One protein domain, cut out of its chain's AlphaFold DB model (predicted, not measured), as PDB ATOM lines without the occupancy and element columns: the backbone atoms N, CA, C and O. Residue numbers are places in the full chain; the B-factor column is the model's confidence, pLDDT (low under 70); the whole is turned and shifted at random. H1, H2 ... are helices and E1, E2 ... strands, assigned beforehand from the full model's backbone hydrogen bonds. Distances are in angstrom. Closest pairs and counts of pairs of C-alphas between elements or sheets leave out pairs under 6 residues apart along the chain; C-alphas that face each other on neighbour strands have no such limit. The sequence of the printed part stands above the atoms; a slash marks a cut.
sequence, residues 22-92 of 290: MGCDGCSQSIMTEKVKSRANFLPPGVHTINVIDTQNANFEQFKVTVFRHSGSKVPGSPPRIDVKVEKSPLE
ATOM      1  N   MET A  22     178.563 203.217 168.797       86.31
ATOM      2  CA  MET A  22     178.069 202.640 170.045       86.31
ATOM      3  C   MET A  22     176.879 203.421 170.593       86.31
ATOM      4  O   MET A  22     176.828 204.644 170.514       86.31
ATOM      5  N   GLY A  23     175.953 202.677 171.195       85.44
ATOM      6  CA  GLY A  23     174.749 203.201 171.827       85.44
ATOM      7  C   GLY A  23     174.872 203.320 173.337       85.44
ATOM      8  O   GLY A  23     175.496 202.490 174.022       85.44
ATOM      9  N   CYS A  24     174.242 204.349 173.872       84.81
ATOM     10  CA  CYS A  24     174.126 204.599 175.290       84.81
ATOM     11  C   CYS A  24     172.817 205.352 175.555       84.81
ATOM     12  O   CYS A  24     172.556 206.330 174.881       84.81
ATOM     13  N   ASP A  25     172.028 204.936 176.543       79.62
ATOM     14  CA  ASP A  25     170.863 205.712 176.978       79.62
ATOM     15  C   ASP A  25     171.189 206.379 178.306       79.62
ATOM     16  O   ASP A  25     171.428 205.694 179.306       79.62
ATOM     17  N   GLY A  26     171.233 207.710 178.315       79.94
ATOM     18  CA  GLY A  26     171.300 208.464 179.558       79.94
ATOM     19  C   GLY A  26     172.632 208.338 180.304       79.94
ATOM     20  O   GLY A  26     172.674 208.605 181.507       79.94
ATOM     21  N   CYS A  27     173.717 207.894 179.659       83.50
ATOM     22  CA  CYS A  27     174.955 207.618 180.386       83.50
ATOM     23  C   CYS A  27     175.772 208.885 180.637       83.50
ATOM     24  O   CYS A  27     175.858 209.795 179.815       83.50
ATOM     25  N   SER A  28     176.471 208.900 181.768       84.88
ATOM     26  CA  SER A  28     177.528 209.873 182.011       84.88
ATOM     27  C   SER A  28     178.725 209.635 181.084       84.88
ATOM     28  O   SER A  28     178.966 208.526 180.594       84.88
ATOM     29  N   GLN A  29     179.559 210.662 180.935       80.81
ATOM     30  CA  GLN A  29     180.822 210.582 180.197       80.81
ATOM     31  C   GLN A  29     181.743 209.448 180.698       80.81
ATOM     32  O   GLN A  29     182.443 208.809 179.907       80.81
ATOM     33  N   SER A  30     181.737 209.159 182.006       83.56
ATOM     34  CA  SER A  30     182.527 208.062 182.582       83.56
ATOM     35  C   SER A  30     182.074 206.700 182.052       83.56
ATOM     36  O   SER A  30     182.911 205.912 181.616       83.56
ATOM     37  N   ILE A  31     180.760 206.461 181.990       87.00
ATOM     38  CA  ILE A  31     180.181 205.218 181.465       87.00
ATOM     39  C   ILE A  31     180.454 205.089 179.960       87.00
ATOM     40  O   ILE A  31     180.800 204.005 179.486       87.00
ATOM     41  N   MET A  32     180.347 206.186 179.200       85.31
ATOM     42  CA  MET A  32     180.702 206.189 177.773       85.31
ATOM     43  C   MET A  32     182.175 205.805 177.570       85.31
ATOM     44  O   MET A  32     182.486 204.926 176.768       85.31
ATOM     45  N   THR A  33     183.075 206.390 178.363       84.31
ATOM     46  CA  THR A  33     184.516 206.095 178.319       84.31
ATOM     47  C   THR A  33     184.812 204.630 178.660       84.31
ATOM     48  O   THR A  33     185.641 203.998 178.006       84.31
ATOM     49  N   GLU A  34     184.144 204.062 179.665       85.25
ATOM     50  CA  GLU A  34     184.291 202.647 180.033       85.25
ATOM     51  C   GLU A  34     183.799 201.706 178.930       85.25
ATOM     52  O   GLU A  34     184.501 200.752 178.580       85.25
ATOM     53  N   LYS A  35     182.646 202.003 178.318       85.06
ATOM     54  CA  LYS A  35     182.131 201.263 177.154       85.06
ATOM     55  C   LYS A  35     183.125 201.281 175.991       85.06
ATOM     56  O   LYS A  35     183.417 200.230 175.418       85.06
ATOM     57  N   VAL A  36     183.688 202.449 175.685       86.25
ATOM     58  CA  VAL A  36     184.702 202.635 174.635       86.25
ATOM     59  C   VAL A  36     185.962 201.826 174.935       86.25
ATOM     60  O   VAL A  36     186.447 201.115 174.058       86.25
ATOM     61  N   LYS A  37     186.466 201.855 176.176       83.44
ATOM     62  CA  LYS A  37     187.618 201.034 176.596       83.44
ATOM     63  C   LYS A  37     187.337 199.539 176.473       83.44
ATOM     64  O   LYS A  37     188.179 198.802 175.969       83.44
ATOM     65  N   SER A  38     186.152 199.098 176.892       83.88
ATOM     66  CA  SER A  38     185.732 197.702 176.763       83.88
ATOM     67  C   SER A  38     185.722 197.258 175.298       83.88
ATOM     68  O   SER A  38     186.301 196.228 174.963       83.88
ATOM     69  N   ARG A  39     185.165 198.081 174.396       82.62
ATOM     70  CA  ARG A  39     185.178 197.827 172.947       82.62
ATOM     71  C   ARG A  39     186.593 197.822 172.367       82.62
ATOM     72  O   ARG A  39     186.906 196.956 171.551       82.62
ATOM     73  N   ALA A  40     187.445 198.748 172.802       82.12
ATOM     74  CA  ALA A  40     188.818 198.894 172.328       82.12
ATOM     75  C   ALA A  40     189.678 197.640 172.546       82.12
ATOM     76  O   ALA A  40     190.548 197.355 171.728       82.12
ATOM     77  N   ASN A  41     189.396 196.851 173.589       77.31
ATOM     78  CA  ASN A  41     190.093 195.586 173.856       77.31
ATOM     79  C   ASN A  41     189.915 194.532 172.749       77.31
ATOM     80  O   ASN A  41     190.682 193.574 172.686       77.31
ATOM     81  N   PHE A  42     188.915 194.691 171.881       80.31
ATOM     82  CA  PHE A  42     188.642 193.779 170.769       80.31
ATOM     83  C   PHE A  42     189.110 194.326 169.416       80.31
ATOM     84  O   PHE A  42     188.939 193.663 168.394       80.31
ATOM     85  N   LEU A  43     189.682 195.532 169.390       80.31
ATOM     86  CA  LEU A  43     190.190 196.145 168.169       80.31
ATOM     87  C   LEU A  43     191.645 195.726 167.915       80.31
ATOM     88  O   LEU A  43     192.408 195.494 168.857       80.31
ATOM     89  N   PRO A  44     192.066 195.629 166.642       82.19
ATOM     90  CA  PRO A  44     193.465 195.390 166.324       82.19
ATOM     91  C   PRO A  44     194.337 196.575 166.776       82.19
ATOM     92  O   PRO A  44     193.834 197.686 166.948       82.19
ATOM     93  N   PRO A  45     195.655 196.385 166.941       82.31
ATOM     94  CA  PRO A  45     196.552 197.466 167.344       82.31
ATOM     95  C   PRO A  45     196.548 198.593 166.308       82.31
ATOM     96  O   PRO A  45     196.584 198.326 165.108       82.31
ATOM     97  N   GLY A  46     196.507 199.841 166.764       81.38
ATOM     98  CA  GLY A  46     196.378 201.008 165.894       81.38
ATOM     99  C   GLY A  46     195.580 202.142 166.528       81.38
ATOM    100  O   GLY A  46     195.217 202.093 167.702       81.38
ATOM    101  N   VAL A  47     195.325 203.183 165.737       82.81
ATOM    102  CA  VAL A  47     194.473 204.312 166.121       82.81
ATOM    103  C   VAL A  47     193.096 204.104 165.507       82.81
ATOM    104  O   VAL A  47     192.978 203.924 164.298       82.81
ATOM    105  N   HIS A  48     192.069 204.164 166.344       83.69
ATOM    106  CA  HIS A  48     190.673 203.984 165.972       83.69
ATOM    107  C   HIS A  48     189.860 205.190 166.413       83.69
ATOM    108  O   HIS A  48     190.167 205.822 167.421       83.69
ATOM    109  N   THR A  49     188.795 205.477 165.681       83.06
ATOM    110  CA  THR A  49     187.781 206.448 166.091       83.06
ATOM    111  C   THR A  49     186.543 205.671 166.486       83.06
ATOM    112  O   THR A  49     186.060 204.898 165.666       83.06
ATOM    113  N   ILE A  50     186.049 205.855 167.710       85.81
ATOM    114  CA  ILE A  50     184.800 205.268 168.201       85.81
ATOM    115  C   ILE A  50     183.821 206.401 168.495       85.81
ATOM    116  O   ILE A  50     184.123 207.310 169.262       85.81
ATOM    117  N   ASN A  51     182.650 206.331 167.884       86.00
ATOM    118  CA  ASN A  51     181.553 207.267 168.031       86.00
ATOM    119  C   ASN A  51     180.537 206.696 169.025       86.00
ATOM    120  O   ASN A  51     180.149 205.532 168.919       86.00
ATOM    121  N   VAL A  52     180.093 207.507 169.977       87.12
ATOM    122  CA  VAL A  52     179.060 207.155 170.951       87.12
ATOM    123  C   VAL A  52     177.889 208.109 170.775       87.12
ATOM    124  O   VAL A  52     178.062 209.327 170.827       87.12
ATOM    125  N   ILE A  53     176.705 207.541 170.566       84.94
ATOM    126  CA  ILE A  53     175.443 208.273 170.516       84.94
ATOM    127  C   ILE A  53     174.688 208.034 171.822       84.94
ATOM    128  O   ILE A  53     174.509 206.885 172.235       84.94
ATOM    129  N   ASP A  54     174.211 209.126 172.418       83.50
ATOM    130  CA  ASP A  54     173.201 209.118 173.469       83.50
ATOM    131  C   ASP A  54     171.947 209.853 173.009       83.50
ATOM    132  O   ASP A  54     171.854 211.082 173.052       83.50
ATOM    133  N   THR A  55     170.971 209.077 172.540       76.88
ATOM    134  CA  THR A  55     169.691 209.583 172.036       76.88
ATOM    135  C   THR A  55     168.821 210.170 173.145       76.88
ATOM    136  O   THR A  55     168.054 211.098 172.890       76.88
ATOM    137  N   GLN A  56     168.951 209.701 174.391       77.88
ATOM    138  CA  GLN A  56     168.160 210.208 175.514       77.88
ATOM    139  C   GLN A  56     168.623 211.606 175.940       77.88
ATOM    140  O   GLN A  56     167.801 212.507 176.145       77.88
ATOM    141  N   ASN A  57     169.935 211.819 176.044       81.25
ATOM    142  CA  ASN A  57     170.503 213.128 176.369       81.25
ATOM    143  C   ASN A  57     170.719 214.022 175.141       81.25
ATOM    144  O   ASN A  57     171.037 215.194 175.319       81.25
ATOM    145  N   ALA A  58     170.500 213.500 173.930       79.19
ATOM    146  CA  ALA A  58     170.865 214.143 172.666       79.19
ATOM    147  C   ALA A  58     172.346 214.570 172.645       79.19
ATOM    148  O   ALA A  58     172.681 215.692 172.276       79.19
ATOM    149  N   ASN A  59     173.223 213.669 173.090       81.56
ATOM    150  CA  ASN A  59     174.658 213.903 173.200       81.56
ATOM    151  C   ASN A  59     175.423 213.010 172.219       81.56
ATOM    152  O   ASN A  59     175.095 211.834 172.035       81.56
ATOM    153  N   PHE A  60     176.471 213.571 171.625       82.62
ATOM    154  CA  PHE A  60     177.389 212.866 170.750       82.62
ATOM    155  C   PHE A  60     178.817 213.006 171.265       82.62
ATOM    156  O   PHE A  60     179.329 214.111 171.452       82.62
ATOM    157  N   GLU A  61     179.500 211.878 171.439       83.06
ATOM    158  CA  GLU A  61     180.913 211.883 171.788       83.06
ATOM    159  C   GLU A  61     181.723 211.025 170.827       83.06
ATOM    160  O   GLU A  61     181.463 209.838 170.631       83.06
ATOM    161  N   GLN A  62     182.761 211.630 170.259       83.75
ATOM    162  CA  GLN A  62     183.752 210.924 169.468       83.75
ATOM    163  C   GLN A  62     185.024 210.731 170.288       83.75
ATOM    164  O   GLN A  62     185.591 211.676 170.843       83.75
ATOM    165  N   PHE A  63     185.499 209.496 170.302       83.12
ATOM    166  CA  PHE A  63     186.677 209.072 171.024       83.12
ATOM    167  C   PHE A  63     187.751 208.601 170.056       83.12
ATOM    168  O   PHE A  63     187.553 207.657 169.291       83.12
ATOM    169  N   LYS A  64     188.926 209.218 170.133       84.56
ATOM    170  CA  LYS A  64     190.138 208.682 169.529       84.56
ATOM    171  C   LYS A  64     190.747 207.674 170.491       84.56
ATOM    172  O   LYS A  64     191.084 208.007 171.626       84.56
ATOM    173  N   VAL A  65     190.858 206.441 170.026       82.62
ATOM    174  CA  VAL A  65     191.276 205.280 170.794       82.62
ATOM    175  C   VAL A  65     192.572 204.750 170.208       82.62
ATOM    176  O   VAL A  65     192.588 204.237 169.093       82.62
ATOM    177  N   THR A  66     193.665 204.844 170.957       82.19
ATOM    178  CA  THR A  66     194.927 204.214 170.551       82.19
ATOM    179  C   THR A  66     195.083 202.889 171.276       82.19
ATOM    180  O   THR A  66     195.136 202.872 172.505       82.19
ATOM    181  N   VAL A  67     195.149 201.806 170.504       80.62
ATOM    182  CA  VAL A  67     195.308 200.424 170.960       80.62
ATOM    183  C   VAL A  67     196.757 200.015 170.743       80.62
ATOM    184  O   VAL A  67     197.211 199.854 169.607       80.62
ATOM    185  N   PHE A  68     197.491 199.822 171.834       79.38
ATOM    186  CA  PHE A  68     198.857 199.308 171.780       79.38
ATOM    187  C   PHE A  68     198.857 197.801 172.024       79.38
ATOM    188  O   PHE A  68     198.240 197.324 172.972       79.38
ATOM    189  N   ARG A  69     199.598 197.042 171.209       68.81
ATOM    190  CA  ARG A  69     199.937 195.652 171.536       68.81
ATOM    191  C   ARG A  69     201.326 195.626 172.118       68.81
ATOM    192  O   ARG A  69     202.298 195.882 171.413       68.81
ATOM    193  N   HIS A  70     201.434 195.280 173.388       63.81
ATOM    194  CA  HIS A  70     202.733 194.955 173.943       63.81
ATOM    195  C   HIS A  70     203.120 193.543 173.506       63.81
ATOM    196  O   HIS A  70     202.521 192.548 173.919       63.81
ATOM    197  N   SER A  71     204.125 193.451 172.636       51.22
ATOM    198  CA  SER A  71     204.850 192.206 172.416       51.22
ATOM    199  C   SER A  71     205.654 191.904 173.681       51.22
ATOM    200  O   SER A  71     206.752 192.425 173.861       51.22
ATOM    201  N   GLY A  72     205.091 191.099 174.577       49.78
ATOM    202  CA  GLY A  72     205.835 190.541 175.702       49.78
ATOM    203  C   GLY A  72     205.124 190.677 177.036       49.78
ATOM    204  O   GLY A  72     205.450 191.547 177.838       49.78
ATOM    205  N   SER A  73     204.247 189.721 177.338       46.22
ATOM    206  CA  SER A  73     204.288 189.195 178.697       46.22
ATOM    207  C   SER A  73     205.526 188.302 178.779       46.22
ATOM    208  O   SER A  73     205.665 187.372 177.989       46.22
ATOM    209  N   LYS A  74     206.435 188.573 179.723       51.38
ATOM    210  CA  LYS A  74     207.505 187.627 180.092       51.38
ATOM    211  C   LYS A  74     206.948 186.364 180.775       51.38
ATOM    212  O   LYS A  74     207.716 185.473 181.119       51.38
ATOM    213  N   VAL A  75     205.633 186.298 180.984       51.50
ATOM    214  CA  VAL A  75     204.925 185.171 181.584       51.50
ATOM    215  C   VAL A  75     204.221 184.381 180.471       51.50
ATOM    216  O   VAL A  75     203.342 184.932 179.798       51.50
ATOM    217  N   PRO A  76     204.584 183.105 180.251       45.19
ATOM    218  CA  PRO A  76     203.885 182.232 179.314       45.19
ATOM    219  C   PRO A  76     202.391 182.136 179.669       45.19
ATOM    220  O   PRO A  76     202.045 181.890 180.820       45.19
ATOM    221  N   GLY A  77     201.507 182.337 178.687       53.53
ATOM    222  CA  GLY A  77     200.053 182.175 178.845       53.53
ATOM    223  C   GLY A  77     199.265 183.430 179.236       53.53
ATOM    224  O   GLY A  77     198.039 183.369 179.289       53.53
ATOM    225  N   SER A  78     199.909 184.579 179.473       48.00
ATOM    226  CA  SER A  78     199.165 185.824 179.715       48.00
ATOM    227  C   SER A  78     198.685 186.444 178.395       48.00
ATOM    228  O   SER A  78     199.505 186.619 177.487       48.00
ATOM    229  N   PRO A  79     197.398 186.823 178.270       51.47
ATOM    230  CA  PRO A  79     196.924 187.555 177.105       51.47
ATOM    231  C   PRO A  79     197.679 188.891 176.969       51.47
ATOM    232  O   PRO A  79     198.097 189.470 177.978       51.47
ATOM    233  N   PRO A  80     197.906 189.376 175.735       52.72
ATOM    234  CA  PRO A  80     198.613 190.632 175.505       52.72
ATOM    235  C   PRO A  80     197.929 191.775 176.261       52.72
ATOM    236  O   PRO A  80     196.712 191.933 176.183       52.72
ATOM    237  N   ARG A  81     198.718 192.581 176.982       55.53
ATOM    238  CA  ARG A  81     198.223 193.836 177.559       55.53
ATOM    239  C   ARG A  81     197.894 194.797 176.424       55.53
ATOM    240  O   ARG A  81     198.744 195.052 175.565       55.53
ATOM    241  N   ILE A  82     196.659 195.284 176.446       57.84
ATOM    242  CA  ILE A  82     196.163 196.332 175.570       57.84
ATOM    243  C   ILE A  82     196.089 197.603 176.407       57.84
ATOM    244  O   ILE A  82     195.288 197.685 177.336       57.84
ATOM    245  N   ASP A  83     196.928 198.578 176.078       61.34
ATOM    246  CA  ASP A  83     196.783 199.923 176.624       61.34
ATOM    247  C   ASP A  83     195.849 200.716 175.715       61.34
ATOM    248  O   ASP A  83     196.020 200.727 174.492       61.34
ATOM    249  N   VAL A  84     194.858 201.364 176.329       61.50
ATOM    250  CA  VAL A  84     193.830 202.145 175.639       61.50
ATOM    251  C   VAL A  84     193.918 203.594 176.096       61.50
ATOM    252  O   VAL A  84     193.553 203.923 177.228       61.50
ATOM    253  N   LYS A  85     194.364 204.480 175.202       68.69
ATOM    254  CA  LYS A  85     194.245 205.929 175.410       68.69
ATOM    255  C   LYS A  85     192.978 206.423 174.731       68.69
ATOM    256  O   LYS A  85     192.810 206.170 173.544       68.69
ATOM    257  N   VAL A  86     192.125 207.113 175.480       66.75
ATOM    258  CA  VAL A  86     190.849 207.655 175.009       66.75
ATOM    259  C   VAL A  86     190.915 209.180 175.069       66.75
ATOM    260  O   VAL A  86     191.110 209.740 176.146       66.75
ATOM    261  N   GLU A  87     190.779 209.844 173.925       67.25
ATOM    262  CA  GLU A  87     190.754 211.308 173.810       67.25
ATOM    263  C   GLU A  87     189.450 211.762 173.147       67.25
ATOM    264  O   GLU A  87     189.043 211.187 172.139       67.25
ATOM    265  N   LYS A  88     188.802 212.797 173.696       64.50
ATOM    266  CA  LYS A  88     187.597 213.391 173.101       64.50
ATOM    267  C   LYS A  88     187.989 214.230 171.879       64.50
ATOM    268  O   LYS A  88     188.827 215.123 171.990       64.50
ATOM    269  N   SER A  89     187.388 213.935 170.730       60.28
ATOM    270  CA  SER A  89     187.520 214.729 169.503       60.28
ATOM    271  C   SER A  89     186.597 215.957 169.569       60.28
ATOM    272  O   SER A  89     185.564 215.886 170.243       60.28
ATOM    273  N   PRO A  90     186.932 217.094 168.928       58.75
ATOM    274  CA  PRO A  90     186.013 218.221 168.832       58.75
ATOM    275  C   PRO A  90     184.678 217.801 168.200       58.75
ATOM    276  O   PRO A  90     184.619 217.002 167.272       58.75
ATOM    277  N   LEU A  91     183.614 218.351 168.771       58.31
ATOM    278  CA  LEU A  91     182.213 218.056 168.500       58.31
ATOM    279  C   LEU A  91     181.823 218.421 167.059       58.31
ATOM    280  O   LEU A  91     182.030 219.560 166.631       58.31
ATOM    281  N   GLU A  92     181.171 217.511 166.344       65.19
ATOM    282  CA  GLU A  92     180.446 217.861 165.123       65.19
ATOM    283  C   GLU A  92     179.063 218.387 165.524       65.19
ATOM    284  O   GLU A  92     178.141 217.618 165.785       65.19
TER     285      GLU A  92
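Overview. This is residues 22 to 92 of the 290 residues of an uncharacterized protein of Pseudoalteromonas phenolica (UniProt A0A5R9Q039). A strongly twisted sheet of four strands curls round one helix, H1, which packs on one face of it, and a long loop, residues 70 to 81, reaches out at one end. The long hairpins E2 to E3 and E3 to E4 make most of the sheet, and the short strand E1 adds to one edge beside E2. The printed part has 71 residues, with one named helix and four named strands in the order E1, H1, E2, E3, E4. The mixed sheet runs E1, E2, E3, E4, with E1 and E2 parallel and the other neighbours antiparallel, and the class is mixed, helices and strands. The whole is loose, with a radius of gyration of the C-alphas of 14.1 A, and a rod in outline, spanning 46 by 20 by 15 A.

Along the chain. E1, residues 22 to 24, begins at C-alpha 22 (178.069, 202.640, 170.045) and is 6.8 A long. H1, residues 29 to 40, measures 16.2 A from first to last C-alpha. E2, residues 46 to 54, is 25.7 A long. E3, residues 59 to 69, is the longest strand at 31.2 A and ends at C-alpha 69 (199.937, 195.652, 171.536). E4, residues 82 to 88, is 19.2 A long and ends at C-alpha 88 (187.597, 213.391, 173.101).

Arrangement. E1 is an edge strand, parallel to E2 at 34 degrees, with N 22 and O 51 at 2.8 A, within hydrogen-bond range. E1, H1 and E2 form a strand-helix-strand unit, two parallel neighbour strands with a helix between, and its crossover is right-handed. H1 is on the sheet, which curls round it; H1 and the sheet of E1, E2, E3 and E4 form two layers, a helix on one face of a sheet. The closest C-alphas of H1 and E4 are those of Lys 37 and Val 84, 6.4 A apart; those of H1 and E2 are Val 36 and Ile 50, 7.0 A apart. In H1 every O i to N i+4 pair is within hydrogen-bond range. E2, E3 and E4 form a meander, each strand the antiparallel neighbour of the one before. In the hairpin of E2 and E3, at 156 degrees, N 50 and O 63 are 2.8 A apart. In the hairpin of E3 and E4, at 151 degrees, N 64 and O 87 are 2.8 A apart. E1 is apart from E3 and from E4, the other edge strand.

Size, cuts and confidence. The two C-alphas farthest apart, those of Ala 58 and Pro 76, are 46.4 A apart. The printed part has no cut. The link from E3 to E4, 12 residues, is long, and the other three links are tight. Mean pLDDT of the printed part is 74.3, and residues 69 to 92 are under 70.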